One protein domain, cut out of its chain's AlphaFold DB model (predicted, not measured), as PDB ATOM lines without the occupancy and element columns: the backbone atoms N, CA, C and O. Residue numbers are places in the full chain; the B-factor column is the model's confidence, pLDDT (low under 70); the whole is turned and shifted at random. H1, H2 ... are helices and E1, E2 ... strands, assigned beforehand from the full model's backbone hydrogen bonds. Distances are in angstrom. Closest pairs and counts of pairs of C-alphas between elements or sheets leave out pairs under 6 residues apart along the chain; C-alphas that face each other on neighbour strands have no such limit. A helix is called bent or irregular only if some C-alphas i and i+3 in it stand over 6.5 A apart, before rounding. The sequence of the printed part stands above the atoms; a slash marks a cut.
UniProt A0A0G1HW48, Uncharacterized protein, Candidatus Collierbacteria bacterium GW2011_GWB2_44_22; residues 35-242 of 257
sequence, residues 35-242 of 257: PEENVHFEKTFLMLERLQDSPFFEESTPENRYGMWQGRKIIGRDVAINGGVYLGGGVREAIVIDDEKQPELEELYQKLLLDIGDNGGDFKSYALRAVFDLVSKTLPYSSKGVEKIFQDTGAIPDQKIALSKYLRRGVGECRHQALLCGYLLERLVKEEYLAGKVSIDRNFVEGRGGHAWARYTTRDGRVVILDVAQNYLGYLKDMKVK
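AT A GLANCE: This is residues 35 to 242 of the 257 residues of an uncharacterized protein of Candidatus Collierbacteria bacterium GW2011_GWB2_44_22 (UniProt A0A0G1HW48). A twisted sheet of four strands, E3 to E6, has one face covered by two helices, H6 along E3 and E4 and H3 along E5; H2 packs on H3 away from the sheet. A small two-strand pair, E1 and E2, with H4 and H5 makes a second part, and a long loop stretch, residues 52 to 93, joins H1 to it. The 208 printed residues hold six named helices and six named strands in the order H1 E1 H2 H3 H4 E2 H5 H6 E3 E4 E5 E6, a mixed class. The larger sheet runs E3 E4 E5 E6, antiparallel, and E1 and E2 are parallel. The whole is compact, with a radius of gyration of the C-alphas of 16.6 A and spans of 51 by 40 by 36 A.

HOW THE PARTS SIT: Along the printed part come H1, residues 44 to 51; E1, 94 to 96; H2, 103 to 118; H3, 123 to 138; H4, 143 to 152; E2, 160 to 162; H5, 163 to 167; H6, 174 to 190; E3, 196 to 205; E4, 209 to 218; E5, 223 to 227; and E6, 232 to 235. H1 only grazes the larger sheet, with residues 44 to 46. E1, H2 H3 H4 and E2 form a strand-helix-strand unit, parallel neighbour strands with helices between; N 96 and O 161 are 2.9 A apart, within hydrogen-bond range. H2, with residues 112 to 116 alone, touches H3 at a steep tilt of 48 degrees, opposite ways; the C-alphas of Ile 116 and Ala 127 are closest, 6.4 A. H5 only just touches H2 and H4, with 3 pairs of C-alphas within 8 A each; the closest are Glu 104 and Ser 164, 6.2 A, and Val 146 and Tyr 166, 7.2 A. H3 touches H6, C-alphas 131 and 181 being closest at 6.2 A, opposite ways at a shallow tilt of 33 degrees, only just short of steep. H6 runs along the strands over E3 and E4 at a height of 7.6 A over the sheet. H3, on the same face, runs along E5 at a height of 10.3 A; these are two layers, helices on one face of a sheet. E3 to E6 form a meander, each strand the antiparallel neighbour of the one before, in three hairpins; within hydrogen-bond range are N 199 and O 215, 2.9 A, N 216 and O 224, 2.9 A, and N 227 and O 232, 2.9 A. In H1, H2, H4, H5 and H6 every O i to N i+4 pair is within hydrogen-bond range; in H3, 10 of 12 are.

IN THESE COORDINATES: H1 begins at C-alpha 44, (209.533, 422.384, 434.324). H2 measures 22.8 A from first to last C-alpha, H3 20.3 A and H6 23.8 A. H3 is irregular, with C-alphas 125 and 128 being 7.3 A apart. E3 measures 28.3 A and E4 28.9 A. E6 ends at C-alpha 235, (232.930, 419.975, 436.732).

THE WHOLE: The C-alphas of Asp 53 and Gly 120, the two farthest apart, are 52.2 A apart. The printed part has no cut. The link from H1 to E1 is long, with 42 residues. Mean pLDDT of the printed part is 92.2; residues 35 to 36 and 240 to 242 are under 70.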
ATOM      1  N   PRO A  35     222.503 439.154 434.119       65.69
ATOM      2  CA  PRO A  35     222.118 439.282 435.521       65.69
ATOM      3  C   PRO A  35     221.392 438.021 436.024       65.69
ATOM      4  O   PRO A  35     220.568 437.451 435.303       65.69
ATOM      5  N   GLU A  36     221.710 437.550 437.236       67.38
ATOM      6  CA  GLU A  36     221.156 436.301 437.794       67.38
ATOM      7  C   GLU A  36     219.634 436.374 438.006       67.38
ATOM      8  O   GLU A  36     218.950 435.355 437.912       67.38
ATOM      9  N   GLU A  37     219.090 437.574 438.210       73.44
ATOM     10  CA  GLU A  37     217.654 437.841 438.331       73.44
ATOM     11  C   GLU A  37     216.843 437.459 437.081       73.44
ATOM     12  O   GLU A  37     215.650 437.192 437.190       73.44
ATOM     13  N   ASN A  38     217.490 437.340 435.919       74.31
ATOM     14  CA  ASN A  38     216.842 436.994 434.649       74.31
ATOM     15  C   ASN A  38     216.855 435.477 434.366       74.31
ATOM     16  O   ASN A  38     216.556 435.040 433.246       74.31
ATOM     17  N   VAL A  39     217.264 434.662 435.347       73.94
ATOM     18  CA  VAL A  39     217.431 433.211 435.209       73.94
ATOM     19  C   VAL A  39     216.311 432.467 435.932       73.94
ATOM     20  O   VAL A  39     216.249 432.394 437.158       73.94
ATOM     21  N   HIS A  40     215.468 431.789 435.161       79.06
ATOM     22  CA  HIS A  40     214.441 430.898 435.691       79.06
ATOM     23  C   HIS A  40     214.987 429.476 435.767       79.06
ATOM     24  O   HIS A  40     214.977 428.728 434.783       79.06
ATOM     25  N   PHE A  41     215.473 429.100 436.948       71.88
ATOM     26  CA  PHE A  41     216.225 427.863 437.147       71.88
ATOM     27  C   PHE A  41     215.429 426.579 436.873       71.88
ATOM     28  O   PHE A  41     216.051 425.582 436.534       71.88
ATOM     29  N   GLU A  42     214.095 426.558 436.973       71.25
ATOM     30  CA  GLU A  42     213.297 425.337 436.775       71.25
ATOM     31  C   GLU A  42     212.165 425.530 435.758       71.25
ATOM     32  O   GLU A  42     211.004 425.729 436.097       71.25
ATOM     33  N   LYS A  43     212.497 425.399 434.466       70.69
ATOM     34  CA  LYS A  43     211.520 425.537 433.366       70.69
ATOM     35  C   LYS A  43     210.429 424.454 433.362       70.69
ATOM     36  O   LYS A  43     209.466 424.553 432.605       70.69
ATOM     37  N   THR A  44     210.575 423.405 434.174       74.12
ATOM     38  CA  THR A  44     209.533 422.384 434.324       74.12
ATOM     39  C   THR A  44     208.226 423.001 434.826       74.12
ATOM     40  O   THR A  44     207.176 422.589 434.356       74.12
ATOM     41  N   PHE A  45     208.266 424.043 435.665       77.31
ATOM     42  CA  PHE A  45     207.048 424.703 436.150       77.31
ATOM     43  C   PHE A  45     206.244 425.383 435.038       77.31
ATOM     44  O   PHE A  45     205.048 425.152 434.957       77.31
ATOM     45  N   LEU A  46     206.891 426.088 434.100       78.06
ATOM     46  CA  LEU A  46     206.191 426.683 432.945       78.06
ATOM     47  C   LEU A  46     205.492 425.631 432.072       78.06
ATOM     48  O   LEU A  46     204.482 425.896 431.429       78.06
ATOM     49  N   MET A  47     206.069 424.430 432.002       87.00
ATOM     50  CA  MET A  47     205.429 423.309 431.329       87.00
ATOM     51  C   MET A  47     204.216 422.825 432.135       87.00
ATOM     52  O   MET A  47     203.153 422.687 431.547       87.00
ATOM     53  N   LEU A  48     204.339 422.651 433.454       86.25
ATOM     54  CA  LEU A  48     203.230 422.223 434.315       86.25
ATOM     55  C   LEU A  48     202.054 423.205 434.299       86.25
ATOM     56  O   LEU A  48     200.926 422.777 434.087       86.25
ATOM     57  N   GLU A  49     202.315 424.508 434.432       86.50
ATOM     58  CA  GLU A  49     201.290 425.565 434.378       86.50
ATOM     59  C   GLU A  49     200.466 425.493 433.087       86.50
ATOM     60  O   GLU A  49     199.251 425.646 433.101       86.50
ATOM     61  N   ARG A  50     201.121 425.202 431.959       88.69
ATOM     62  CA  ARG A  50     200.461 425.040 430.660       88.69
ATOM     63  C   ARG A  50     199.653 423.745 430.548       88.69
ATOM     64  O   ARG A  50     198.715 423.695 429.756       88.69
ATOM     65  N   LEU A  51     200.064 422.684 431.241       89.31
ATOM     66  CA  LEU A  51     199.453 421.360 431.123       89.31
ATOM     67  C   LEU A  51     198.340 421.103 432.140       89.31
ATOM     68  O   LEU A  51     197.581 420.165 431.919       89.31
ATOM     69  N   GLN A  52     198.227 421.907 433.201       88.31
ATOM     70  CA  GLN A  52     197.303 421.671 434.319       88.31
ATOM     71  C   GLN A  52     195.843 421.446 433.876       88.31
ATOM     72  O   GLN A  52     195.151 420.613 434.447       88.31
ATOM     73  N   ASP A  53     195.406 422.132 432.815       87.62
ATOM     74  CA  ASP A  53     194.033 422.067 432.301       87.62
ATOM     75  C   ASP A  53     193.871 421.050 431.152       87.62
ATOM     76  O   ASP A  53     192.804 420.927 430.547       87.62
ATOM     77  N   SER A  54     194.939 420.331 430.793       90.25
ATOM     78  CA  SER A  54     194.910 419.351 429.710       90.25
ATOM     79  C   SER A  54     194.298 418.031 430.183       90.25
ATOM     80  O   SER A  54     194.790 417.452 431.150       90.25
ATOM     81  N   PRO A  55     193.345 417.439 429.438       92.12
ATOM     82  CA  PRO A  55     192.793 416.122 429.770       92.12
ATOM     83  C   PRO A  55     193.812 414.978 429.615       92.12
ATOM     84  O   PRO A  55     193.519 413.835 429.952       92.12
ATOM     85  N   PHE A  56     194.991 415.258 429.053       92.44
ATOM     86  CA  PHE A  56     196.074 414.290 428.868       92.44
ATOM     87  C   PHE A  56     197.144 414.347 429.962       92.44
ATOM     88  O   PHE A  56     198.086 413.545 429.921       92.44
ATOM     89  N   PHE A  57     197.047 415.325 430.864       94.62
ATOM     90  CA  PHE A  57     197.947 415.480 431.995       94.62
ATOM     91  C   PHE A  57     197.367 414.767 433.216       94.62
ATOM     92  O   PHE A  57     196.191 414.912 433.538       94.62
ATOM     93  N   GLU A  58     198.211 413.995 433.888       94.19
ATOM     94  CA  GLU A  58     197.897 413.361 435.165       94.19
ATOM     95  C   GLU A  58     198.791 414.007 436.227       94.19
ATOM     96  O   GLU A  58     200.002 414.140 436.018       94.19
ATOM     97  N   GLU A  59     198.201 414.433 437.344       90.75
ATOM     98  CA  GLU A  59     198.892 415.205 438.379       90.75
ATOM     99  C   GLU A  59     200.080 414.462 439.013       90.75
ATOM    100  O   GLU A  59     200.231 413.241 438.932       90.75
ATOM    101  N   SER A  60     200.962 415.227 439.659       88.88
ATOM    102  CA  SER A  60     202.144 414.682 440.323       88.88
ATOM    103  C   SER A  60     201.794 413.742 441.473       88.88
ATOM    104  O   SER A  60     200.970 414.072 442.324       88.88
ATOM    105  N   THR A  61     202.525 412.634 441.565       86.38
ATOM    106  CA  THR A  61     202.529 411.736 442.728       86.38
ATOM    107  C   THR A  61     203.912 411.759 443.393       86.38
ATOM    108  O   THR A  61     204.864 412.273 442.793       86.38
ATOM    109  N   PRO A  62     204.087 411.202 444.607       83.81
ATOM    110  CA  PRO A  62     205.415 411.056 445.211       83.81
ATOM    111  C   PRO A  62     206.426 410.322 444.310       83.81
ATOM    112  O   PRO A  62     207.616 410.633 444.327       83.81
ATOM    113  N   GLU A  63     205.953 409.390 443.484       79.75
ATOM    114  CA  GLU A  63     206.750 408.604 442.537       79.75
ATOM    115  C   GLU A  63     206.996 409.356 441.219       79.75
ATOM    116  O   GLU A  63     208.005 409.129 440.551       79.75
ATOM    117  N   ASN A  64     206.098 410.278 440.858       85.75
ATOM    118  CA  ASN A  64     206.138 411.070 439.633       85.75
ATOM    119  C   ASN A  64     206.037 412.561 439.962       85.75
ATOM    120  O   ASN A  64     204.993 413.186 439.774       85.75
ATOM    121  N   ARG A  65     207.153 413.151 440.408       89.38
ATOM    122  CA  ARG A  65     207.230 414.553 440.865       89.38
ATOM    123  C   ARG A  65     206.610 415.580 439.906       89.38
ATOM    124  O   ARG A  65     206.141 416.616 440.358       89.38
ATOM    125  N   TYR A  66     206.641 415.326 438.600       92.69
ATOM    126  CA  TYR A  66     206.113 416.243 437.582       92.69
ATOM    127  C   TYR A  66     204.843 415.722 436.898       92.69
ATOM    128  O   TYR A  66     204.462 416.264 435.869       92.69
ATOM    129  N   GLY A  67     204.216 414.672 437.428       94.44
ATOM    130  CA  GLY A  67     203.038 414.052 436.826       94.44
ATOM    131  C   GLY A  67     203.352 413.194 435.603       94.44
ATOM    132  O   GLY A  67     204.505 412.814 435.340       94.44
ATOM    133  N   MET A  68     202.301 412.872 434.854       96.12
ATOM    134  CA  MET A  68     202.373 412.080 433.632       96.12
ATOM    135  C   MET A  68     201.745 412.823 432.453       96.12
ATOM    136  O   MET A  68     200.837 413.634 432.601       96.12
ATOM    137  N   TRP A  69     202.241 412.530 431.256       96.31
ATOM    138  CA  TRP A  69     201.684 413.007 429.999       96.31
ATOM    139  C   TRP A  69     201.388 411.825 429.090       96.31
ATOM    140  O   TRP A  69     202.303 411.107 428.666       96.31
ATOM    141  N   GLN A  70     200.106 411.621 428.779       94.81
ATOM    142  CA  GLN A  70     199.637 410.533 427.915       94.81
ATOM    143  C   GLN A  70     200.216 409.163 428.323       94.81
ATOM    144  O   GLN A  70     200.782 408.449 427.475       94.81
ATOM    145  N   GLY A  71     200.126 408.829 429.616       94.88
ATOM    146  CA  GLY A  71     200.585 407.558 430.181       94.88
ATOM    147  C   GLY A  71     202.103 407.417 430.354       94.88
ATOM    148  O   GLY A  71     202.593 406.300 430.500       94.88
ATOM    149  N   ARG A  72     202.880 408.510 430.305       96.19
ATOM    150  CA  ARG A  72     204.336 408.490 430.550       96.19
ATOM    151  C   ARG A  72     204.738 409.502 431.611       96.19
ATOM    152  O   ARG A  72     204.315 410.650 431.541       96.19
ATOM    153  N   LYS A  73     205.619 409.104 432.533       96.44
ATOM    154  CA  LYS A  73     206.227 410.016 433.514       96.44
ATOM    155  C   LYS A  73     206.926 411.181 432.815       96.44
ATOM    156  O   LYS A  73     207.644 410.984 431.827       96.44
ATOM    157  N   ILE A  74     206.738 412.386 433.335       96.81
ATOM    158  CA  ILE A  74     207.394 413.566 432.783       96.81
ATOM    159  C   ILE A  74     208.852 413.622 433.249       96.81
ATOM    160  O   ILE A  74     209.152 413.624 434.443       96.81
ATOM    161  N   ILE A  75     209.766 413.719 432.286       96.50
ATOM    162  CA  ILE A  75     211.197 413.873 432.527       96.50
ATOM    163  C   ILE A  75     211.471 415.313 432.971       96.50
ATOM    164  O   ILE A  75     211.149 416.292 432.285       96.50
ATOM    165  N   GLY A  76     212.120 415.428 434.123       91.75
ATOM    166  CA  GLY A  76     212.641 416.667 434.684       91.75
ATOM    167  C   GLY A  76     213.808 416.363 435.618       91.75
ATOM    168  O   GLY A  76     214.427 415.304 435.509       91.75
ATOM    169  N   ARG A  77     214.106 417.276 436.548       93.25
ATOM    170  CA  ARG A  77     215.241 417.089 437.458       93.25
ATOM    171  C   ARG A  77     215.056 415.849 438.317       93.25
ATOM    172  O   ARG A  77     214.003 415.707 438.940       93.25
ATOM    173  N   ASP A  78     216.103 415.034 438.367       93.88
ATOM    174  CA  ASP A  78     216.238 413.852 439.223       93.88
ATOM    175  C   ASP A  78     215.118 412.803 439.034       93.88
ATOM    176  O   ASP A  78     214.844 412.010 439.931       93.88
ATOM    177  N   VAL A  79     214.477 412.792 437.858       94.81
ATOM    178  CA  VAL A  79     213.494 411.777 437.449       94.81
ATOM    179  C   VAL A  79     214.135 410.843 436.431       94.81
ATOM    180  O   VAL A  79     214.846 411.295 435.533       94.81
ATOM    181  N   ALA A  80     213.856 409.546 436.560       95.81
ATOM    182  CA  ALA A  80     214.364 408.535 435.643       95.81
ATOM    183  C   ALA A  80     213.952 408.830 434.189       95.81
ATOM    184  O   ALA A  80     212.798 409.170 433.913       95.81
ATOM    185  N   ILE A  81     214.894 408.663 433.270       98.12
ATOM    186  CA  ILE A  81     214.839 409.168 431.898       98.12
ATOM    187  C   ILE A  81     214.198 408.127 430.985       98.12
ATOM    188  O   ILE A  81     213.241 408.442 430.273       98.12
ATOM    189  N   ASN A  82     214.669 406.881 431.037       98.38
ATOM    190  CA  ASN A  82     214.100 405.801 430.245       98.38
ATOM    191  C   ASN A  82     212.632 405.530 430.627       98.38
ATOM    192  O   ASN A  82     212.241 405.592 431.801       98.38
ATOM    193  N   GLY A  83     211.805 405.270 429.618       97.75
ATOM    194  CA  GLY A  83     210.347 405.150 429.699       97.75
ATOM    195  C   GLY A  83     209.589 406.486 429.786       97.75
ATOM    196  O   GLY A  83     208.358 406.497 429.675       97.75
ATOM    197  N   GLY A  84     210.283 407.610 429.987       97.81
ATOM    198  CA  GLY A  84     209.676 408.920 430.220       97.81
ATOM    199  C   GLY A  84     209.358 409.729 428.959       97.81
ATOM    200  O   GLY A  84     209.634 409.334 427.822       97.81
ATOM    201  N   VAL A  85     208.770 410.905 429.181       98.12
ATOM    202  CA  VAL A  85     208.502 411.916 428.153       98.12
ATOM    203  C   VAL A  85     208.975 413.301 428.590       98.12
ATOM    204  O   VAL A  85     208.707 413.753 429.697       98.12
ATOM    205  N   TYR A  86     209.683 414.001 427.713       97.31
ATOM    206  CA  TYR A  86     210.171 415.353 427.948       97.31
ATOM    207  C   TYR A  86     209.330 416.367 427.172       97.31
ATOM    208  O   TYR A  86     209.261 416.317 425.945       97.31
ATOM    209  N   LEU A  87     208.746 417.329 427.887       94.88
ATOM    210  CA  LEU A  87     207.962 418.425 427.311       94.88
ATOM    211  C   LEU A  87     208.671 419.767 427.474       94.88
ATOM    212  O   LEU A  87     209.356 420.017 428.467       94.88
ATOM    213  N   GLY A  88     208.497 420.656 426.499       89.75
ATOM    214  CA  GLY A  88     208.978 422.030 426.582       89.75
ATOM    215  C   GLY A  88     208.038 422.950 427.365       89.75
ATOM    216  O   GLY A  88     206.831 422.736 427.405       89.75
ATOM    217  N   GLY A  89     208.583 424.051 427.898       84.44
ATOM    218  CA  GLY A  89     207.762 425.132 428.474       84.44
ATOM    219  C   GLY A  89     206.892 425.891 427.457       84.44
ATOM    220  O   GLY A  89     206.040 426.665 427.847       84.44
ATOM    221  N   GLY A  90     207.092 425.672 426.156       84.31
ATOM    222  CA  GLY A  90     206.167 426.102 425.109       84.31
ATOM    223  C   GLY A  90     205.765 424.890 424.279       84.31
ATOM    224  O   GLY A  90     206.512 423.907 424.256       84.31
ATOM    225  N   VAL A  91     204.616 424.987 423.614       84.50
ATOM    226  CA  VAL A  91     204.054 423.939 422.752       84.50
ATOM    227  C   VAL A  91     205.049 423.562 421.649       84.50
ATOM    228  O   VAL A  91     205.547 424.446 420.950       84.50
ATOM    229  N   ARG A  92     205.355 422.266 421.523       90.38
ATOM    230  CA  ARG A  92     206.221 421.662 420.489       90.38
ATOM    231  C   ARG A  92     206.083 420.134 420.541       90.38
ATOM    232  O   ARG A  92     205.046 419.658 420.968       90.38
ATOM    233  N   GLU A  93     207.092 419.358 420.169       94.19
ATOM    234  CA  GLU A  93     207.120 417.916 420.408       94.19
ATOM    235  C   GLU A  93     207.185 417.522 421.903       94.19
ATOM    236  O   GLU A  93     207.810 418.201 422.726       94.19
ATOM    237  N   ALA A  94     206.611 416.363 422.237       96.81
ATOM    238  CA  ALA A  94     206.843 415.660 423.498       96.81
ATOM    239  C   ALA A  94     207.809 414.486 423.247       96.81
ATOM    240  O   ALA A  94     207.440 413.473 422.650       96.81
ATOM    241  N   ILE A  95     209.073 414.621 423.650       98.25
ATOM    242  CA  ILE A  95     210.141 413.681 423.270       98.25
ATOM    243  C   ILE A  95     210.080 412.439 424.156       98.25
ATOM    244  O   ILE A  95     210.190 412.548 425.373       98.25
ATOM    245  N   VAL A  96     209.941 411.258 423.559       98.50
ATOM    246  CA  VAL A  96     209.820 409.982 424.279       98.50
ATOM    247  C   VAL A  96     211.134 409.209 424.265       98.50
ATOM    248  O   VAL A  96     211.685 408.946 423.192       98.50
ATOM    249  N   ILE A  97     211.582 408.775 425.446       98.44
ATOM    250  CA  ILE A  97     212.725 407.868 425.633       98.44
ATOM    251  C   ILE A  97     212.182 406.538 426.150       98.44
ATOM    252  O   ILE A  97     211.468 406.520 427.144       98.44
ATOM    253  N   ASP A  98     212.452 405.446 425.446       98.19
ATOM    254  CA  ASP A  98     211.864 404.127 425.702       98.19
ATOM    255  C   ASP A  98     212.671 403.094 424.909       98.19
ATOM    256  O   ASP A  98     212.434 402.936 423.709       98.19
ATOM    257  N   ASP A  99     213.684 402.500 425.536       97.56
ATOM    258  CA  ASP A  99     214.618 401.582 424.870       97.56
ATOM    259  C   ASP A  99     214.000 400.232 424.495       97.56
ATOM    260  O   ASP A  99     214.405 399.644 423.496       97.56
ATOM    261  N   GLU A 100     212.925 399.812 425.163       97.69
ATOM    262  CA  GLU A 100     212.132 398.644 424.754       97.69
ATOM    263  C   GLU A 100     211.468 398.838 423.379       97.69
ATOM    264  O   GLU A 100     211.173 397.870 422.677       97.69
ATOM    265  N   LYS A 101     211.220 400.092 422.977       97.88
ATOM    266  CA  LYS A 101     210.536 400.448 421.717       97.88
ATOM    267  C   LYS A 101     211.425 401.197 420.726       97.88
ATOM    268  O   LYS A 101     210.946 401.594 419.661       97.88
ATOM    269  N   GLN A 102     212.683 401.447 421.078       98.12
ATOM    270  CA  GLN A 102     213.633 402.233 420.290       98.12
ATOM    271  C   GLN A 102     214.976 401.495 420.239       98.12
ATOM    272  O   GLN A 102     215.889 401.860 420.982       98.12
ATOM    273  N   PRO A 103     215.116 400.473 419.374       98.00
ATOM    274  CA  PRO A 103     216.339 399.671 419.286       98.00
ATOM    275  C   PRO A 103     217.588 400.511 418.980       98.00
ATOM    276  O   PRO A 103     218.679 400.157 419.417       98.00
ATOM    277  N   GLU A 104     217.437 401.672 418.333       98.44
ATOM    278  CA  GLU A 104     218.549 402.595 418.070       98.44
ATOM    279  C   GLU A 104     219.221 403.114 419.354       98.44
ATOM    280  O   GLU A 104     220.385 403.513 419.325       98.44
ATOM    281  N   LEU A 105     218.500 403.137 420.482       98.62
ATOM    282  CA  LEU A 105     219.072 403.498 421.780       98.62
ATOM    283  C   LEU A 105     220.023 402.414 422.290       98.62
ATOM    284  O   LEU A 105     221.125 402.738 422.732       98.62
ATOM    285  N   GLU A 106     219.622 401.147 422.182       98.06
ATOM    286  CA  GLU A 106     220.454 400.009 422.570       98.06
ATOM    287  C   GLU A 106     221.674 399.884 421.648       98.06
ATOM    288  O   GLU A 106     222.791 399.728 422.129       98.06
ATOM    289  N   GLU A 107     221.505 400.061 420.334       98.25
ATOM    290  CA  GLU A 107     222.621 400.069 419.376       98.25
ATOM    291  C   GLU A 107     223.680 401.130 419.724       98.25
ATOM    292  O   GLU A 107     224.884 400.856 419.704       98.25
ATOM    293  N   LEU A 108     223.248 402.343 420.085       98.38
ATOM    294  CA  LEU A 108     224.158 403.404 420.522       98.38
ATOM    295  C   LEU A 108     224.818 403.090 421.863       98.38
ATOM    296  O   LEU A 108     225.991 403.417 422.044       98.38
ATOM    297  N   TYR A 109     224.094 402.465 422.789       98.62
ATOM    298  CA  TYR A 109     224.653 402.048 424.068       98.62
ATOM    299  C   TYR A 109     225.730 400.970 423.888       98.62
ATOM    300  O   TYR A 109     226.824 401.100 424.433       98.62
ATOM    301  N   GLN A 110     225.499 399.972 423.035       98.38
ATOM    302  CA  GLN A 110     226.514 398.967 422.709       98.38
ATOM    303  C   GLN A 110     227.740 399.592 422.033       98.38
ATOM    304  O   GLN A 110     228.877 399.289 422.394       98.38
ATOM    305  N   LYS A 111     227.531 400.541 421.112       98.06
ATOM    306  CA  LYS A 111     228.629 401.305 420.504       98.06
ATOM    307  C   LYS A 111     229.443 402.086 421.542       98.06
ATOM    308  O   LYS A 111     230.661 402.163 421.414       98.06
ATOM    309  N   LEU A 112     228.787 402.656 422.551       98.06
ATOM    310  CA  LEU A 112     229.453 403.341 423.657       98.06
ATOM    311  C   LEU A 112     230.320 402.379 424.479       98.06
ATOM    312  O   LEU A 112     231.460 402.712 424.789       98.06
ATOM    313  N   LEU A 113     229.796 401.199 424.827       97.38
ATOM    314  CA  LEU A 113     230.550 400.201 425.592       97.38
ATOM    315  C   LEU A 113     231.796 399.729 424.836       97.38
ATOM    316  O   LEU A 113     232.863 399.626 425.441       97.38
ATOM    317  N   LEU A 114     231.676 399.505 423.524       95.81
ATOM    318  CA  LEU A 114     232.812 399.163 422.665       95.81
ATOM    319  C   LEU A 114     233.862 400.281 422.644       95.81
ATOM    320  O   LEU A 114     235.030 400.004 422.891       95.81
ATOM    321  N   ASP A 115     233.453 401.540 422.450       94.31
ATOM    322  CA  ASP A 115     234.382 402.681 422.454       94.31
ATOM    323  C   ASP A 115     235.135 402.806 423.786       94.31
ATOM    324  O   ASP A 115     236.343 403.035 423.803       94.31
ATOM    325  N   ILE A 116     234.459 402.605 424.921       93.19
ATOM    326  CA  ILE A 116     235.120 402.631 426.233       93.19
ATOM    327  C   ILE A 116     236.077 401.442 426.392       93.19
ATOM    328  O   ILE A 116     237.185 401.616 426.906       93.19
ATOM    329  N   GLY A 117     235.678 400.248 425.944       90.81
ATOM    330  CA  GLY A 117     236.511 399.044 425.968       90.81
ATOM    331  C   GLY A 117     237.798 399.198 425.155       90.81
ATOM    332  O   GLY A 117     238.883 398.928 425.672       90.81
ATOM    333  N   ASP A 118     237.690 399.720 423.933       88.94
ATOM    334  CA  ASP A 118     238.821 399.976 423.032       88.94
ATOM    335  C   ASP A 118     239.791 401.029 423.595       88.94
ATOM    336  O   ASP A 118     240.987 401.008 423.301       88.94
ATOM    337  N   ASN A 119     239.307 401.910 424.475       86.44
ATOM    338  CA  ASN A 119     240.110 402.892 425.208       86.44
ATOM    339  C   ASN A 119     240.582 402.372 426.583       86.44
ATOM    340  O   ASN A 119     240.758 403.138 427.533       86.44
ATOM    341  N   GLY A 120     240.804 401.060 426.702       79.88
ATOM    342  CA  GLY A 120     241.379 400.427 427.893       79.88
ATOM    343  C   GLY A 120     240.388 400.182 429.034       79.88
ATOM    344  O   GLY A 120     240.812 399.832 430.135       79.88
ATOM    345  N   GLY A 121     239.082 400.358 428.798       76.81
ATOM    346  CA  GLY A 121     238.026 400.014 429.752       76.81
ATOM    347  C   GLY A 121     237.948 400.919 430.985       76.81
ATOM    348  O   GLY A 121     237.328 400.543 431.980       76.81
ATOM    349  N   ASP A 122     238.560 402.107 430.963       81.31
ATOM    350  CA  ASP A 122     238.495 403.038 432.093       81.31
ATOM    351  C   ASP A 122     237.161 403.801 432.120       81.31
ATOM    352  O   ASP A 122     237.063 404.986 431.795       81.31
ATOM    353  N   PHE A 123     236.105 403.123 432.565       80.38
ATOM    354  CA  PHE A 123     234.785 403.735 432.725       80.38
ATOM    355  C   PHE A 123     234.795 404.932 433.686       80.38
ATOM    356  O   PHE A 123     234.014 405.868 433.513       80.38
ATOM    357  N   LYS A 124     235.685 404.953 434.685       73.81
ATOM    358  CA  LYS A 124     235.694 406.007 435.710       73.81
ATOM    359  C   LYS A 124     236.215 407.333 435.172       73.81
ATOM    360  O   LYS A 124     235.703 408.376 435.581       73.81
ATOM    361  N   SER A 125     237.222 407.308 434.301       76.50
ATOM    362  CA  SER A 125     237.813 408.533 433.752       76.50
ATOM    363  C   SER A 125     237.308 408.877 432.349       76.50
ATOM    364  O   SER A 125     237.206 410.062 432.021       76.50
ATOM    365  N   TYR A 126     236.936 407.875 431.545       91.81
ATOM    366  CA  TYR A 126     236.659 408.059 430.122       91.81
ATOM    367  C   TYR A 126     235.166 408.071 429.770       91.81
ATOM    368  O   TYR A 126     234.774 408.790 428.852       91.81
ATOM    369  N   ALA A 127     234.298 407.373 430.513       95.69
ATOM    370  CA  ALA A 127     232.902 407.187 430.093       95.69
ATOM    371  C   ALA A 127     232.133 408.502 429.872       95.69
ATOM    372  O   ALA A 127     231.366 408.616 428.920       95.69
ATOM    373  N   LEU A 128     232.361 409.528 430.704       96.56
ATOM    374  CA  LEU A 128     231.707 410.834 430.531       96.56
ATOM    375  C   LEU A 128     232.131 411.523 429.224       96.56
ATOM    376  O   LEU A 128     231.298 412.145 428.564       96.56
ATOM    377  N   ARG A 129     233.411 411.398 428.843       96.69
ATOM    378  CA  ARG A 129     233.931 411.897 427.563       96.69
ATOM    379  C   ARG A 129     233.352 411.096 426.403       96.69
ATOM    380  O   ARG A 129     232.843 411.705 425.471       96.69
ATOM    381  N   ALA A 130     233.354 409.769 426.500       98.00
ATOM    382  CA  ALA A 130     232.813 408.886 425.471       98.00
ATOM    383  C   ALA A 130     231.326 409.170 425.192       98.00
ATOM    384  O   ALA A 130     230.929 409.326 424.037       98.00
ATOM    385  N   VAL A 131     230.508 409.340 426.242       98.56
ATOM    386  CA  VAL A 131     229.102 409.759 426.106       98.56
ATOM    387  C   VAL A 131     229.008 411.105 425.396       98.56
ATOM    388  O   VAL A 131     228.251 411.240 424.436       98.56
ATOM    389  N   PHE A 132     229.763 412.105 425.855       98.38
ATOM    390  CA  PHE A 132     229.735 413.447 425.277       98.38
ATOM    391  C   PHE A 132     230.067 413.431 423.776       98.38
ATOM    392  O   PHE A 132     229.319 413.983 422.965       98.38
ATOM    393  N   ASP A 133     231.143 412.741 423.399       98.00
ATOM    394  CA  ASP A 133     231.623 412.671 422.022       98.00
ATOM    395  C   ASP A 133     230.669 411.868 421.129       98.00
ATOM    396  O   ASP A 133     230.389 412.277 419.996       98.00
ATOM    397  N   LEU A 134     230.123 410.753 421.630       98.56
ATOM    398  CA  LEU A 134     229.133 409.958 420.905       98.56
ATOM    399  C   LEU A 134     227.877 410.781 420.618       98.56
ATOM    400  O   LEU A 134     227.423 410.823 419.476       98.56
ATOM    401  N   VAL A 135     227.335 411.480 421.619       98.69
ATOM    402  CA  VAL A 135     226.141 412.318 421.430       98.69
ATOM    403  C   VAL A 135     226.423 413.477 420.478       98.69
ATOM    404  O   VAL A 135     225.605 413.738 419.595       98.69
ATOM    405  N   SER A 136     227.584 414.129 420.596       98.19
ATOM    406  CA  SER A 136     227.981 415.210 419.687       98.19
ATOM    407  C   SER A 136     228.052 414.759 418.227       98.19
ATOM    408  O   SER A 136     227.696 415.531 417.339       98.19
ATOM    409  N   LYS A 137     228.505 413.525 417.970       98.31
ATOM    410  CA  LYS A 137     228.588 412.947 416.618       98.31
ATOM    411  C   LYS A 137     227.231 412.467 416.105       98.31
ATOM    412  O   LYS A 137     226.949 412.619 414.921       98.31
ATOM    413  N   THR A 138     226.400 411.888 416.971       98.50
ATOM    414  CA  THR A 138     225.107 411.294 416.594       98.50
ATOM    415  C   THR A 138     224.007 412.336 416.402       98.50
ATOM    416  O   THR A 138     223.174 412.188 415.512       98.50
ATOM    417  N   LEU A 139     223.989 413.396 417.215       98.25
ATOM    418  CA  LEU A 139     222.980 414.457 417.159       98.25
ATOM    419  C   LEU A 139     223.611 415.846 416.967       98.25
ATOM    420  O   LEU A 139     223.504 416.685 417.865       98.25
ATOM    421  N   PRO A 140     224.239 416.139 415.814       97.75
ATOM    422  CA  PRO A 140     224.636 417.497 415.461       97.75
ATOM    423  C   PRO A 140     223.494 418.509 415.641       97.75
ATOM    424  O   PRO A 140     222.329 418.222 415.340       97.75
ATOM    425  N   TYR A 141     223.825 419.705 416.134       97.50
ATOM    426  CA  TYR A 141     222.827 420.737 416.411       97.50
ATOM    427  C   TYR A 141     222.218 421.271 415.104       97.50
ATOM    428  O   TYR A 141     222.930 421.791 414.245       97.50
ATOM    429  N   SER A 142     220.897 421.166 414.945       97.56
ATOM    430  CA  SER A 142     220.173 421.645 413.766       97.56
ATOM    431  C   SER A 142     218.699 421.919 414.075       97.56
ATOM    432  O   SER A 142     217.841 421.045 413.933       97.56
ATOM    433  N   SER A 143     218.379 423.171 414.416       95.38
ATOM    434  CA  SER A 143     216.991 423.611 414.621       95.38
ATOM    435  C   SER A 143     216.123 423.419 413.379       95.38
ATOM    436  O   SER A 143     214.987 422.971 413.479       95.38
ATOM    437  N   LYS A 144     216.674 423.666 412.181       96.81
ATOM    438  CA  LYS A 144     215.960 423.429 410.912       96.81
ATOM    439  C   LYS A 144     215.645 421.945 410.694       96.81
ATOM    440  O   LYS A 144     214.575 421.620 410.189       96.81
ATOM    441  N   GLY A 145     216.567 421.051 411.060       96.88
ATOM    442  CA  GLY A 145     216.361 419.607 410.959       96.88
ATOM    443  C   GLY A 145     215.290 419.106 411.928       96.88
ATOM    444  O   GLY A 145     214.416 418.340 411.528       96.88
ATOM    445  N   VAL A 146     215.323 419.586 413.173       95.81
ATOM    446  CA  VAL A 146     214.308 419.280 414.193       95.81
ATOM    447  C   VAL A 146     212.929 419.794 413.781       95.81
ATOM    448  O   VAL A 146     211.969 419.027 413.807       95.81
ATOM    449  N   GLU A 147     212.834 421.044 413.326       94.31
ATOM    450  CA  GLU A 147     211.576 421.629 412.849       94.31
ATOM    451  C   GLU A 147     210.995 420.832 411.676       94.31
ATOM    452  O   GLU A 147     209.803 420.540 411.655       94.31
ATOM    453  N   LYS A 148     211.838 420.395 410.732       95.25
ATOM    454  CA  LYS A 148     211.391 419.537 409.629       95.25
ATOM    455  C   LYS A 148     210.811 418.214 410.134       95.25
ATOM    456  O   LYS A 148     209.764 417.803 409.657       95.25
ATOM    457  N   ILE A 149     211.446 417.565 411.112       94.12
ATOM    458  CA  ILE A 149     210.913 416.328 411.707       94.12
ATOM    459  C   ILE A 149     209.554 416.585 412.363       94.12
ATOM    460  O   ILE A 149     208.635 415.791 412.176       94.12
ATOM    461  N   PHE A 150     209.413 417.689 413.100       91.00
ATOM    462  CA  PHE A 150     208.150 418.056 413.738       91.00
ATOM    463  C   PHE A 150     207.038 418.314 412.704       91.00
ATOM    464  O   PHE A 150     205.925 417.795 412.835       91.00
ATOM    465  N   GLN A 151     207.355 419.028 411.623       91.69
ATOM    466  CA  GLN A 151     206.443 419.259 410.499       91.69
ATOM    467  C   GLN A 151     206.057 417.958 409.786       91.69
ATOM    468  O   GLN A 151     204.872 417.724 409.557       91.69
ATOM    469  N   ASP A 152     207.022 417.076 409.517       91.56
ATOM    470  CA  ASP A 152     206.797 415.766 408.891       91.56
ATOM    471  C   ASP A 152     205.900 414.858 409.763       91.56
ATOM    472  O   ASP A 152     205.283 413.918 409.261       91.56
ATOM    473  N   THR A 153     205.794 415.130 411.071       86.56
ATOM    474  CA  THR A 153     204.859 414.447 411.983       86.56
ATOM    475  C   THR A 153     203.470 415.082 412.076       86.56
ATOM    476  O   THR A 153     202.626 414.582 412.815       86.56
ATOM    477  N   GLY A 154     203.207 416.143 411.310       86.69
ATOM    478  CA  GLY A 154     201.931 416.860 411.295       86.69
ATOM    479  C   GLY A 154     201.884 418.084 412.212       86.69
ATOM    480  O   GLY A 154     200.819 418.676 412.353       86.69
ATOM    481  N   ALA A 155     203.013 418.469 412.825       84.56
ATOM    482  CA  ALA A 155     203.142 419.634 413.707       84.56
ATOM    483  C   ALA A 155     202.091 419.690 414.835       84.56
ATOM    484  O   ALA A 155     201.640 420.768 415.225       84.56
ATOM    485  N   ILE A 156     201.685 418.525 415.350       88.94
ATOM    486  CA  ILE A 156     200.666 418.441 416.393       88.94
ATOM    487  C   ILE A 156     201.295 418.848 417.739       88.94
ATOM    488  O   ILE A 156     202.269 418.220 418.171       88.94
ATOM    489  N   PRO A 157     200.745 419.872 418.420       88.69
ATOM    490  CA  PRO A 157     201.107 420.254 419.783       88.69
ATOM    491  C   PRO A 157     201.286 419.074 420.740       88.69
ATOM    492  O   PRO A 157     200.388 418.252 420.899       88.69
ATOM    493  N   ASP A 158     202.454 419.004 421.377       92.69
ATOM    494  CA  ASP A 158     202.846 418.026 422.404       92.69
ATOM    495  C   ASP A 158     202.624 416.565 422.008       92.69
ATOM    496  O   ASP A 158     202.489 415.671 422.854       92.69
ATOM    497  N   GLN A 159     202.624 416.306 420.701       94.19
ATOM    498  CA  GLN A 159     202.576 414.957 420.185       94.19
ATOM    499  C   GLN A 159     203.838 414.211 420.602       94.19
ATOM    500  O   GLN A 159     204.961 414.713 420.488       94.19
ATOM    501  N   LYS A 160     203.642 412.972 421.059       96.38
ATOM    502  CA  LYS A 160     204.738 412.069 421.389       96.38
ATOM    503  C   LYS A 160     205.572 411.766 420.144       96.38
ATOM    504  O   LYS A 160     205.094 411.131 419.203       96.38
ATOM    505  N   ILE A 161     206.838 412.167 420.171       97.62
ATOM    506  CA  ILE A 161     207.833 411.846 419.149       97.62
ATOM    507  C   ILE A 161     208.971 411.077 419.814       97.62
ATOM    508  O   ILE A 161     209.615 411.566 420.735       97.62
ATOM    509  N   ALA A 162     209.223 409.857 419.344       98.06
ATOM    510  CA  ALA A 162     210.344 409.041 419.804       98.06
ATOM    511  C   ALA A 162     211.687 409.729 419.503       98.06
ATOM    512  O   ALA A 162     211.884 410.212 418.382       98.06
ATOM    513  N   LEU A 163     212.623 409.727 420.462       98.56
ATOM    514  CA  LEU A 163     213.975 410.259 420.256       98.56
ATOM    515  C   LEU A 163     214.666 409.601 419.053       98.56
ATOM    516  O   LEU A 163     215.370 410.280 418.307       98.56
ATOM    517  N   SER A 164     214.393 408.322 418.785       98.12
ATOM    518  CA  SER A 164     214.945 407.600 417.638       98.12
ATOM    519  C   SER A 164     214.613 408.216 416.279       98.12
ATOM    520  O   SER A 164     215.400 408.070 415.344       98.12
ATOM    521  N   LYS A 165     213.524 408.993 416.149       97.88
ATOM    522  CA  LYS A 165     213.267 409.760 414.914       97.88
ATOM    523  C   LYS A 165     214.375 410.779 414.633       97.88
ATOM    524  O   LYS A 165     214.755 410.950 413.478       97.88
ATOM    525  N   TYR A 166     214.898 411.415 415.679       98.31
ATOM    526  CA  TYR A 166     215.999 412.373 415.599       98.31
ATOM    527  C   TYR A 166     217.338 411.666 415.376       98.31
ATOM    528  O   TYR A 166     218.112 412.095 414.522       98.31
ATOM    529  N   LEU A 167     217.562 410.528 416.049       98.19
ATOM    530  CA  LEU A 167     218.761 409.697 415.861       98.19
ATOM    531  C   LEU A 167     218.915 409.248 414.403       98.19
ATOM    532  O   LEU A 167     219.954 409.481 413.794       98.19
ATOM    533  N   ARG A 168     217.852 408.697 413.798       97.50
ATOM    534  CA  ARG A 168     217.866 408.242 412.393       97.50
ATOM    535  C   ARG A 168     218.109 409.363 411.384       97.50
ATOM    536  O   ARG A 168     218.497 409.099 410.249       97.50
ATOM    537  N   ARG A 169     217.827 410.610 411.761       97.00
ATOM    538  CA  ARG A 169     218.050 411.791 410.917       97.00
ATOM    539  C   ARG A 169     219.376 412.487 411.207       97.00
ATOM    540  O   ARG A 169     219.737 413.371 410.439       97.00
ATOM    541  N   GLY A 170     220.085 412.105 412.270       98.00
ATOM    542  CA  GLY A 170     221.353 412.716 412.656       98.00
ATOM    543  C   GLY A 170     221.229 414.208 412.968       98.00
ATOM    544  O   GLY A 170     222.093 414.989 412.580       98.00
ATOM    545  N   VAL A 171     220.126 414.632 413.593       97.94
ATOM    546  CA  VAL A 171     219.875 416.045 413.923       97.94
ATOM    547  C   VAL A 171     219.244 416.176 415.298       97.94
ATOM    548  O   VAL A 171     218.366 415.398 415.660       97.94
ATOM    549  N   GLY A 172     219.648 417.193 416.054       97.81
ATOM    550  CA  GLY A 172     219.084 417.469 417.368       97.81
ATOM    551  C   GLY A 172     219.170 418.936 417.774       97.81
ATOM    552  O   GLY A 172     219.681 419.787 417.061       97.81
ATOM    553  N   GLU A 173     218.671 419.209 418.971       97.25
ATOM    554  CA  GLU A 173     218.850 420.472 419.695       97.25
ATOM    555  C   GLU A 173     219.307 420.129 421.117       97.25
ATOM    556  O   GLU A 173     219.379 418.949 421.475       97.25
ATOM    557  N   CYS A 174     219.535 421.145 421.952       97.38
ATOM    558  CA  CYS A 174     219.958 420.987 423.347       97.38
ATOM    559  C   CYS A 174     219.145 419.929 424.113       97.38
ATOM    560  O   CYS A 174     219.722 419.053 424.743       97.38
ATOM    561  N   ARG A 175     217.810 419.921 423.983       97.44
ATOM    562  CA  ARG A 175     216.938 418.923 424.634       97.44
ATOM    563  C   ARG A 175     217.163 417.492 424.142       97.44
ATOM    564  O   ARG A 175     217.182 416.580 424.956       97.44
ATOM    565  N   HIS A 176     217.369 417.292 422.843       98.62
ATOM    566  CA  HIS A 176     217.613 415.969 422.263       98.62
ATOM    567  C   HIS A 176     218.966 415.418 422.715       98.62
ATOM    568  O   HIS A 176     219.063 414.271 423.144       98.62
ATOM    569  N   GLN A 177     219.994 416.268 422.668       98.75
ATOM    570  CA  GLN A 177     221.341 415.925 423.109       98.75
ATOM    571  C   GLN A 177     221.378 415.644 424.616       98.75
ATOM    572  O   GLN A 177     221.912 414.619 425.028       98.75
ATOM    573  N   ALA A 178     220.747 416.494 425.433       98.62
ATOM    574  CA  ALA A 178     220.644 416.295 426.876       98.62
ATOM    575  C   ALA A 178     219.962 414.965 427.219       98.62
ATOM    576  O   ALA A 178     220.482 414.212 428.039       98.62
ATOM    577  N   LEU A 179     218.838 414.650 426.564       98.81
ATOM    578  CA  LEU A 179     218.115 413.396 426.782       98.81
ATOM    579  C   LEU A 179     218.947 412.172 426.395       98.81
ATOM    580  O   LEU A 179     218.963 411.207 427.154       98.81
ATOM    581  N   LEU A 180     219.664 412.214 425.266       98.88
ATOM    582  CA  LEU A 180     220.534 411.107 424.870       98.88
ATOM    583  C   LEU A 180     221.712 410.938 425.840       98.88
ATOM    584  O   LEU A 180     221.982 409.819 426.269       98.88
ATOM    585  N   CYS A 181     222.378 412.031 426.238       98.81
ATOM    586  CA  CYS A 181     223.434 411.983 427.254       98.81
ATOM    587  C   CYS A 181     222.912 411.376 428.556       98.81
ATOM    588  O   CYS A 181     223.538 410.483 429.121       98.81
ATOM    589  N   GLY A 182     221.761 411.854 429.027       98.62
ATOM    590  CA  GLY A 182     221.174 411.381 430.267       98.62
ATOM    591  C   GLY A 182     220.766 409.909 430.200       98.62
ATOM    592  O   GLY A 182     221.076 409.171 431.126       98.62
ATOM    593  N   TYR A 183     220.159 409.457 429.101       98.81
ATOM    594  CA  TYR A 183     219.824 408.044 428.897       98.81
ATOM    595  C   TYR A 183     221.068 407.141 428.948       98.81
ATOM    596  O   TYR A 183     221.088 406.166 429.696       98.81
ATOM    597  N   LEU A 184     222.127 407.484 428.205       98.81
ATOM    598  CA  LEU A 184     223.352 406.677 428.165       98.81
ATOM    599  C   LEU A 184     224.037 406.612 429.538       98.81
ATOM    600  O   LEU A 184     224.470 405.546 429.968       98.81
ATOM    601  N   LEU A 185     224.094 407.736 430.258       98.56
ATOM    602  CA  LEU A 185     224.625 407.761 431.622       98.56
ATOM    603  C   LEU A 185     223.743 406.976 432.598       98.56
ATOM    604  O   LEU A 185     224.270 406.310 433.484       98.56
ATOM    605  N   GLU A 186     222.418 407.051 432.458       98.56
ATOM    606  CA  GLU A 186     221.475 406.296 433.287       98.56
ATOM    607  C   GLU A 186     221.679 404.789 433.101       98.56
ATOM    608  O   GLU A 186     221.728 404.064 434.095       98.56
ATOM    609  N   ARG A 187     221.892 404.324 431.861       98.31
ATOM    610  CA  ARG A 187     222.256 402.928 431.565       98.31
ATOM    611  C   ARG A 187     223.589 402.532 432.199       98.31
ATOM    612  O   ARG A 187     223.624 401.545 432.926       98.31
ATOM    613  N   LEU A 188     224.643 403.335 432.022       98.00
ATOM    614  CA  LEU A 188     225.951 403.070 432.642       98.00
ATOM    615  C   LEU A 188     225.877 402.997 434.176       98.00
ATOM    616  O   LEU A 188     226.593 402.211 434.788       98.00
ATOM    617  N   VAL A 189     225.034 403.816 434.813       97.56
ATOM    618  CA  VAL A 189     224.811 403.758 436.267       97.56
ATOM    619  C   VAL A 189     224.024 402.508 436.659       97.56
ATOM    620  O   VAL A 189     224.386 401.841 437.624       97.56
ATOM    621  N   LYS A 190     222.957 402.183 435.921       97.69
ATOM    622  CA  LYS A 190     222.112 401.006 436.173       97.69
ATOM    623  C   LYS A 190     222.896 399.697 436.057       97.69
ATOM    624  O   LYS A 190     222.619 398.765 436.801       97.69
ATOM    625  N   GLU A 191     223.856 399.643 435.142       97.12
ATOM    626  CA  GLU A 191     224.737 398.491 434.909       97.12
ATOM    627  C   GLU A 191     226.052 398.567 435.707       97.12
ATOM    628  O   GLU A 191     226.991 397.830 435.434       97.12
ATOM    629  N   GLU A 192     226.124 399.459 436.699       95.62
ATOM    630  CA  GLU A 192     227.230 399.579 437.659       95.62
ATOM    631  C   GLU A 192     228.604 399.970 437.069       95.62
ATOM    632  O   GLU A 192     229.599 400.016 437.796       95.62
ATOM    633  N   TYR A 193     228.674 400.368 435.794       95.25
ATOM    634  CA  TYR A 193     229.880 400.955 435.188       95.25
ATOM    635  C   TYR A 193     230.212 402.340 435.762       95.25
ATOM    636  O   TYR A 193     231.378 402.738 435.830       95.25
ATOM    637  N   LEU A 194     229.190 403.088 436.191       95.69
ATOM    638  CA  LEU A 194     229.320 404.385 436.852       95.69
ATOM    639  C   LEU A 194     228.608 404.395 438.208       95.69
ATOM    640  O   LEU A 194     227.513 403.872 438.363       95.69
ATOM    641  N   ALA A 195     229.189 405.089 439.190       94.69
ATOM    642  CA  ALA A 195     228.602 405.237 440.524       94.69
ATOM    643  C   ALA A 195     228.177 406.692 440.776       94.69
ATOM    644  O   ALA A 195     228.985 407.532 441.185       94.69
ATOM    645  N   GLY A 196     226.903 407.001 440.528       95.44
ATOM    646  CA  GLY A 196     226.371 408.353 440.685       95.44
ATOM    647  C   GLY A 196     224.881 408.463 440.382       95.44
ATOM    648  O   GLY A 196     224.157 407.473 440.396       95.44
ATOM    649  N   LYS A 197     224.424 409.688 440.127       97.25
ATOM    650  CA  LYS A 197     223.049 410.021 439.745       97.25
ATOM    651  C   LYS A 197     223.051 410.877 438.492       97.25
ATOM    652  O   LYS A 197     223.922 411.730 438.326       97.25
ATOM    653  N   VAL A 198     222.055 410.667 437.647       97.94
ATOM    654  CA  VAL A 198     221.877 411.397 436.393       97.94
ATOM    655  C   VAL A 198     220.607 412.226 436.482       97.94
ATOM    656  O   VAL A 198     219.620 411.797 437.074       97.94
ATOM    657  N   SER A 199     220.639 413.420 435.908       97.56
ATOM    658  CA  SER A 199     219.483 414.302 435.817       97.56
ATOM    659  C   SER A 199     219.485 415.058 434.498       97.56
ATOM    660  O   SER A 199     220.546 415.389 433.963       97.56
ATOM    661  N   ILE A 200     218.286 415.361 434.001       97.38
ATOM    662  CA  ILE A 200     218.085 416.329 432.926       97.38
ATOM    663  C   ILE A 200     217.722 417.662 433.556       97.38
ATOM    664  O   ILE A 200     216.652 417.833 434.150       97.38
ATOM    665  N   ASP A 201     218.622 418.619 433.400       95.06
ATOM    666  CA  ASP A 201     218.452 419.962 433.917       95.06
ATOM    667  C   ASP A 201     218.119 420.913 432.770       95.06
ATOM    668  O   ASP A 201     218.485 420.703 431.612       95.06
ATOM    669  N   ARG A 202     217.356 421.950 433.101       92.75
ATOM    670  CA  ARG A 202     216.912 422.975 432.165       92.75
ATOM    671  C   ARG A 202     216.584 424.248 432.906       92.75
ATOM    672  O   ARG A 202     216.027 424.194 434.001       92.75
ATOM    673  N   ASN A 203     216.823 425.372 432.262       90.81
ATOM    674  CA  ASN A 203     216.408 426.680 432.744       90.81
ATOM    675  C   ASN A 203     215.904 427.522 431.554       90.81
ATOM    676  O   ASN A 203     215.800 427.056 430.409       90.81
ATOM    677  N   PHE A 204     215.561 428.765 431.846       87.12
ATOM    678  CA  PHE A 204     215.283 429.786 430.854       87.12
ATOM    679  C   PHE A 204     216.012 431.062 431.247       87.12
ATOM    680  O   PHE A 204     216.058 431.407 432.425       87.12
ATOM    681  N   VAL A 205     216.577 431.735 430.254       83.56
ATOM    682  CA  VAL A 205     217.206 433.039 430.418       83.56
ATOM    683  C   VAL A 205     216.451 434.027 429.542       83.56
ATOM    684  O   VAL A 205     216.325 433.806 428.329       83.56
ATOM    685  N   GLU A 206     215.945 435.102 430.146       79.12
ATOM    686  CA  GLU A 206     215.253 436.158 429.403       79.12
ATOM    687  C   GLU A 206     216.142 436.725 428.286       79.12
ATOM    688  O   GLU A 206     217.354 436.880 428.437       79.12
ATOM    689  N   GLY A 207     215.553 436.960 427.111       79.38
ATOM    690  CA  GLY A 207     216.281 437.424 425.924       79.38
ATOM    691  C   GLY A 207     217.186 436.383 425.248       79.38
ATOM    692  O   GLY A 207     217.732 436.668 424.186       79.38
ATOM    693  N   ARG A 208     217.330 435.172 425.809       82.38
ATOM    694  CA  ARG A 208     218.195 434.116 425.250       82.38
ATOM    695  C   ARG A 208     217.484 432.801 424.962       82.38
ATOM    696  O   ARG A 208     217.880 432.077 424.053       82.38
ATOM    697  N   GLY A 209     216.440 432.485 425.721       86.06
ATOM    698  CA  GLY A 209     215.630 431.294 425.500       86.06
ATOM    699  C   GLY A 209     215.859 430.188 426.526       86.06
ATOM    700  O   GLY A 209     216.439 430.379 427.593       86.06
ATOM    701  N   GLY A 210     215.303 429.012 426.226       90.12
ATOM    702  CA  GLY A 210     215.428 427.835 427.084       90.12
ATOM    703  C   GLY A 210     216.569 426.938 426.645       90.12
ATOM    704  O   GLY A 210     216.813 426.791 425.450       90.12
ATOM    705  N   HIS A 211     217.188 426.268 427.606       94.38
ATOM    706  CA  HIS A 211     218.280 425.341 427.346       94.38
ATOM    707  C   HIS A 211     218.185 424.132 428.262       94.38
ATOM    708  O   HIS A 211     217.576 424.210 429.331       94.38
ATOM    709  N   ALA A 212     218.767 423.020 427.829       95.81
ATOM    710  CA  ALA A 212     218.771 421.768 428.566       95.81
ATOM    711  C   ALA A 212     220.134 421.085 428.444       95.81
ATOM    712  O   ALA A 212     220.777 421.172 427.399       95.81
ATOM    713  N   TRP A 213     220.543 420.398 429.506       97.56
ATOM    714  CA  TRP A 213     221.802 419.659 429.593       97.56
ATOM    715  C   TRP A 213     221.637 418.428 430.486       97.56
ATOM    716  O   TRP A 213     220.680 418.321 431.261       97.56
ATOM    717  N   ALA A 214     222.581 417.492 430.387       98.25
ATOM    718  CA  ALA A 214     222.672 416.387 431.327       98.25
ATOM    719  C   ALA A 214     223.600 416.763 432.489       98.25
ATOM    720  O   ALA A 214     224.663 417.367 432.311       98.25
ATOM    721  N   ARG A 215     223.193 416.391 433.699       97.62
ATOM    722  CA  ARG A 215     223.960 416.550 434.933       97.62
ATOM    723  C   ARG A 215     224.277 415.169 435.483       97.62
ATOM    724  O   ARG A 215     223.366 414.385 435.742       97.62
ATOM    725  N   TYR A 216     225.553 414.905 435.725       97.69
ATOM    726  CA  TYR A 216     226.004 413.726 436.453       97.69
ATOM    727  C   TYR A 216     226.531 414.143 437.822       97.69
ATOM    728  O   TYR A 216     227.405 414.999 437.927       97.69
ATOM    729  N   THR A 217     225.991 413.555 438.884       96.50
ATOM    730  CA  THR A 217     226.487 413.741 440.249       96.50
ATOM    731  C   THR A 217     227.153 412.447 440.687       96.50
ATOM    732  O   THR A 217     226.485 411.424 440.822       96.50
ATOM    733  N   THR A 218     228.465 412.472 440.885       94.44
ATOM    734  CA  THR A 218     229.233 411.321 441.372       94.44
ATOM    735  C   THR A 218     228.773 410.920 442.776       94.44
ATOM    736  O   THR A 218     228.173 411.708 443.511       94.44
ATOM    737  N   ARG A 219     229.103 409.696 443.200       93.62
ATOM    738  CA  ARG A 219     228.807 409.207 444.559       93.62
ATOM    739  C   ARG A 219     229.350 410.104 445.682       93.62
ATOM    740  O   ARG A 219     228.736 410.168 446.740       93.62
ATOM    741  N   ASP A 220     230.470 410.794 445.459       92.19
ATOM    742  CA  ASP A 220     231.067 411.742 446.414       92.19
ATOM    743  C   ASP A 220     230.512 413.178 446.301       92.19
ATOM    744  O   ASP A 220     231.009 414.093 446.955       92.19
ATOM    745  N   GLY A 221     229.470 413.386 445.490       92.69
ATOM    746  CA  GLY A 221     228.749 414.654 445.385       92.69
ATOM    747  C   GLY A 221     229.362 415.675 444.425       92.69
ATOM    748  O   GLY A 221     228.840 416.785 444.321       92.69
ATOM    749  N   ARG A 222     230.436 415.338 443.697       93.31
ATOM    750  CA  ARG A 222     230.940 416.198 442.615       93.31
ATOM    751  C   ARG A 222     229.952 416.207 441.454       93.31
ATOM    752  O   ARG A 222     229.393 415.184 441.074       93.31
ATOM    753  N   VAL A 223     229.771 417.379 440.861       94.94
ATOM    754  CA  VAL A 223     228.829 417.588 439.760       94.94
ATOM    755  C   VAL A 223     229.607 417.801 438.474       94.94
ATOM    756  O   VAL A 223     230.440 418.704 438.407       94.94
ATOM    757  N   VAL A 224     229.317 416.990 437.462       95.56
ATOM    758  CA  VAL A 224     229.820 417.123 436.094       95.56
ATOM    759  C   VAL A 224     228.656 417.504 435.186       95.56
ATOM    760  O   VAL A 224     227.583 416.903 435.243       95.56
ATOM    761  N   ILE A 225     228.873 418.515 434.355       96.50
ATOM    762  CA  ILE A 225     227.914 418.977 433.357       96.50
ATOM    763  C   ILE A 225     228.321 418.412 432.001       96.50
ATOM    764  O   ILE A 225     229.486 418.515 431.615       96.50
ATOM    765  N   LEU A 226     227.349 417.832 431.299       97.50
ATOM    766  CA  LEU A 226     227.462 417.401 429.914       97.50
ATOM    767  C   LEU A 226     226.479 418.232 429.086       97.50
ATOM    768  O   LEU A 226     225.275 417.965 429.056       97.50
ATOM    769  N   ASP A 227     227.003 419.258 428.429       97.19
ATOM    770  CA  ASP A 227     226.247 420.169 427.580       97.19
ATOM    771  C   ASP A 227     226.862 420.206 426.182       97.19
ATOM    772  O   ASP A 227     227.713 421.033 425.850       97.19
ATOM    773  N   VAL A 228     226.430 419.253 425.361       97.19
ATOM    774  CA  VAL A 228     226.892 419.095 423.979       97.19
ATOM    775  C   VAL A 228     226.551 420.327 423.138       97.19
ATOM    776  O   VAL A 228     227.374 420.772 422.341       97.19
ATOM    777  N   ALA A 229     225.387 420.941 423.361       95.62
ATOM    778  CA  ALA A 229     224.939 422.111 422.609       95.62
ATOM    779  C   ALA A 229     225.830 423.343 422.845       95.62
ATOM    780  O   ALA A 229     225.973 424.167 421.945       95.62
ATOM    781  N   GLN A 230     226.444 423.470 424.026       93.81
ATOM    782  CA  GLN A 230     227.409 424.540 424.334       93.81
ATOM    783  C   GLN A 230     228.876 424.110 424.192       93.81
ATOM    784  O   GLN A 230     229.783 424.923 424.428       93.81
ATOM    785  N   ASN A 231     229.107 422.859 423.781       94.12
ATOM    786  CA  ASN A 231     230.403 422.191 423.761       94.12
ATOM    787  C   ASN A 231     231.116 422.244 425.131       94.12
ATOM    788  O   ASN A 231     232.271 422.666 425.232       94.12
ATOM    789  N   TYR A 232     230.407 421.882 426.205       93.75
ATOM    790  CA  TYR A 232     230.923 421.915 427.572       93.75
ATOM    791  C   TYR A 232     230.839 420.545 428.254       93.75
ATOM    792  O   TYR A 232     229.756 420.009 428.483       93.75
ATOM    793  N   LEU A 233     232.008 420.019 428.626       94.81
ATOM    794  CA  LEU A 233     232.168 418.872 429.515       94.81
ATOM    795  C   LEU A 233     233.134 419.257 430.634       94.81
ATOM    796  O   LEU A 233     234.319 419.477 430.379       94.81
ATOM    797  N   GLY A 234     232.647 419.322 431.869       93.25
ATOM    798  CA  GLY A 234     233.492 419.700 432.997       93.25
ATOM    799  C   GLY A 234     232.761 419.708 434.327       93.25
ATOM    800  O   GLY A 234     231.533 419.604 434.389       93.25
ATOM    801  N   TYR A 235     233.521 419.831 435.411       93.19
ATOM    802  CA  TYR A 235     232.930 419.975 436.732       93.19
ATOM    803  C   TYR A 235     232.227 421.324 436.862       93.19
ATOM    804  O   TYR A 235     232.747 422.352 436.427       93.19
ATOM    805  N   LEU A 236     231.078 421.337 437.537       91.56
ATOM    806  CA  LEU A 236     230.356 422.571 437.850       91.56
ATOM    807  C   LEU A 236     231.261 423.565 438.593       91.56
ATOM    808  O   LEU A 236     231.280 424.743 438.259       91.56
ATOM    809  N   LYS A 237     232.075 423.066 439.536       88.94
ATOM    810  CA  LYS A 237     232.991 423.880 440.348       88.94
ATOM    811  C   LYS A 237     234.148 424.534 439.572       88.94
ATOM    812  O   LYS A 237     234.771 425.461 440.073       88.94
ATOM    813  N   ASP A 238     234.470 424.028 438.383       86.56
ATOM    814  CA  ASP A 238     235.590 424.538 437.581       86.56
ATOM    815  C   ASP A 238     235.103 425.574 436.552       86.56
ATOM    816  O   ASP A 238     235.901 426.187 435.833       86.56
ATOM    817  N   MET A 239     233.785 425.800 436.486       82.06
ATOM    818  CA  MET A 239     233.190 426.771 435.588       82.06
ATOM    819  C   MET A 239     233.574 428.189 436.017       82.06
ATOM    820  O   MET A 239     233.120 428.716 437.028       82.06
ATOM    821  N   LYS A 240     234.408 428.847 435.212       69.56
ATOM    822  CA  LYS A 240     234.781 430.245 435.449       69.56
ATOM    823  C   LYS A 240     233.622 431.157 435.050       69.56
ATOM    824  O   LYS A 240     233.187 431.104 433.904       69.56
ATOM    825  N   VAL A 241     233.206 432.055 435.949       64.31
ATOM    826  CA  VAL A 241     232.113 433.031 435.729       64.31
ATOM    827  C   VAL A 241     232.268 433.791 434.406       64.31
ATOM    828  O   VAL A 241     231.324 433.894 433.635       64.31
ATOM    829  N   LYS A 242     233.491 434.228 434.080       55.09
ATOM    830  CA  LYS A 242     233.811 434.947 432.831       55.09
ATOM    831  C   LYS A 242     233.603 434.148 431.535       55.09
ATOM    832  O   LYS A 242     233.552 434.739 430.467       55.09
TER     833      LYS A 242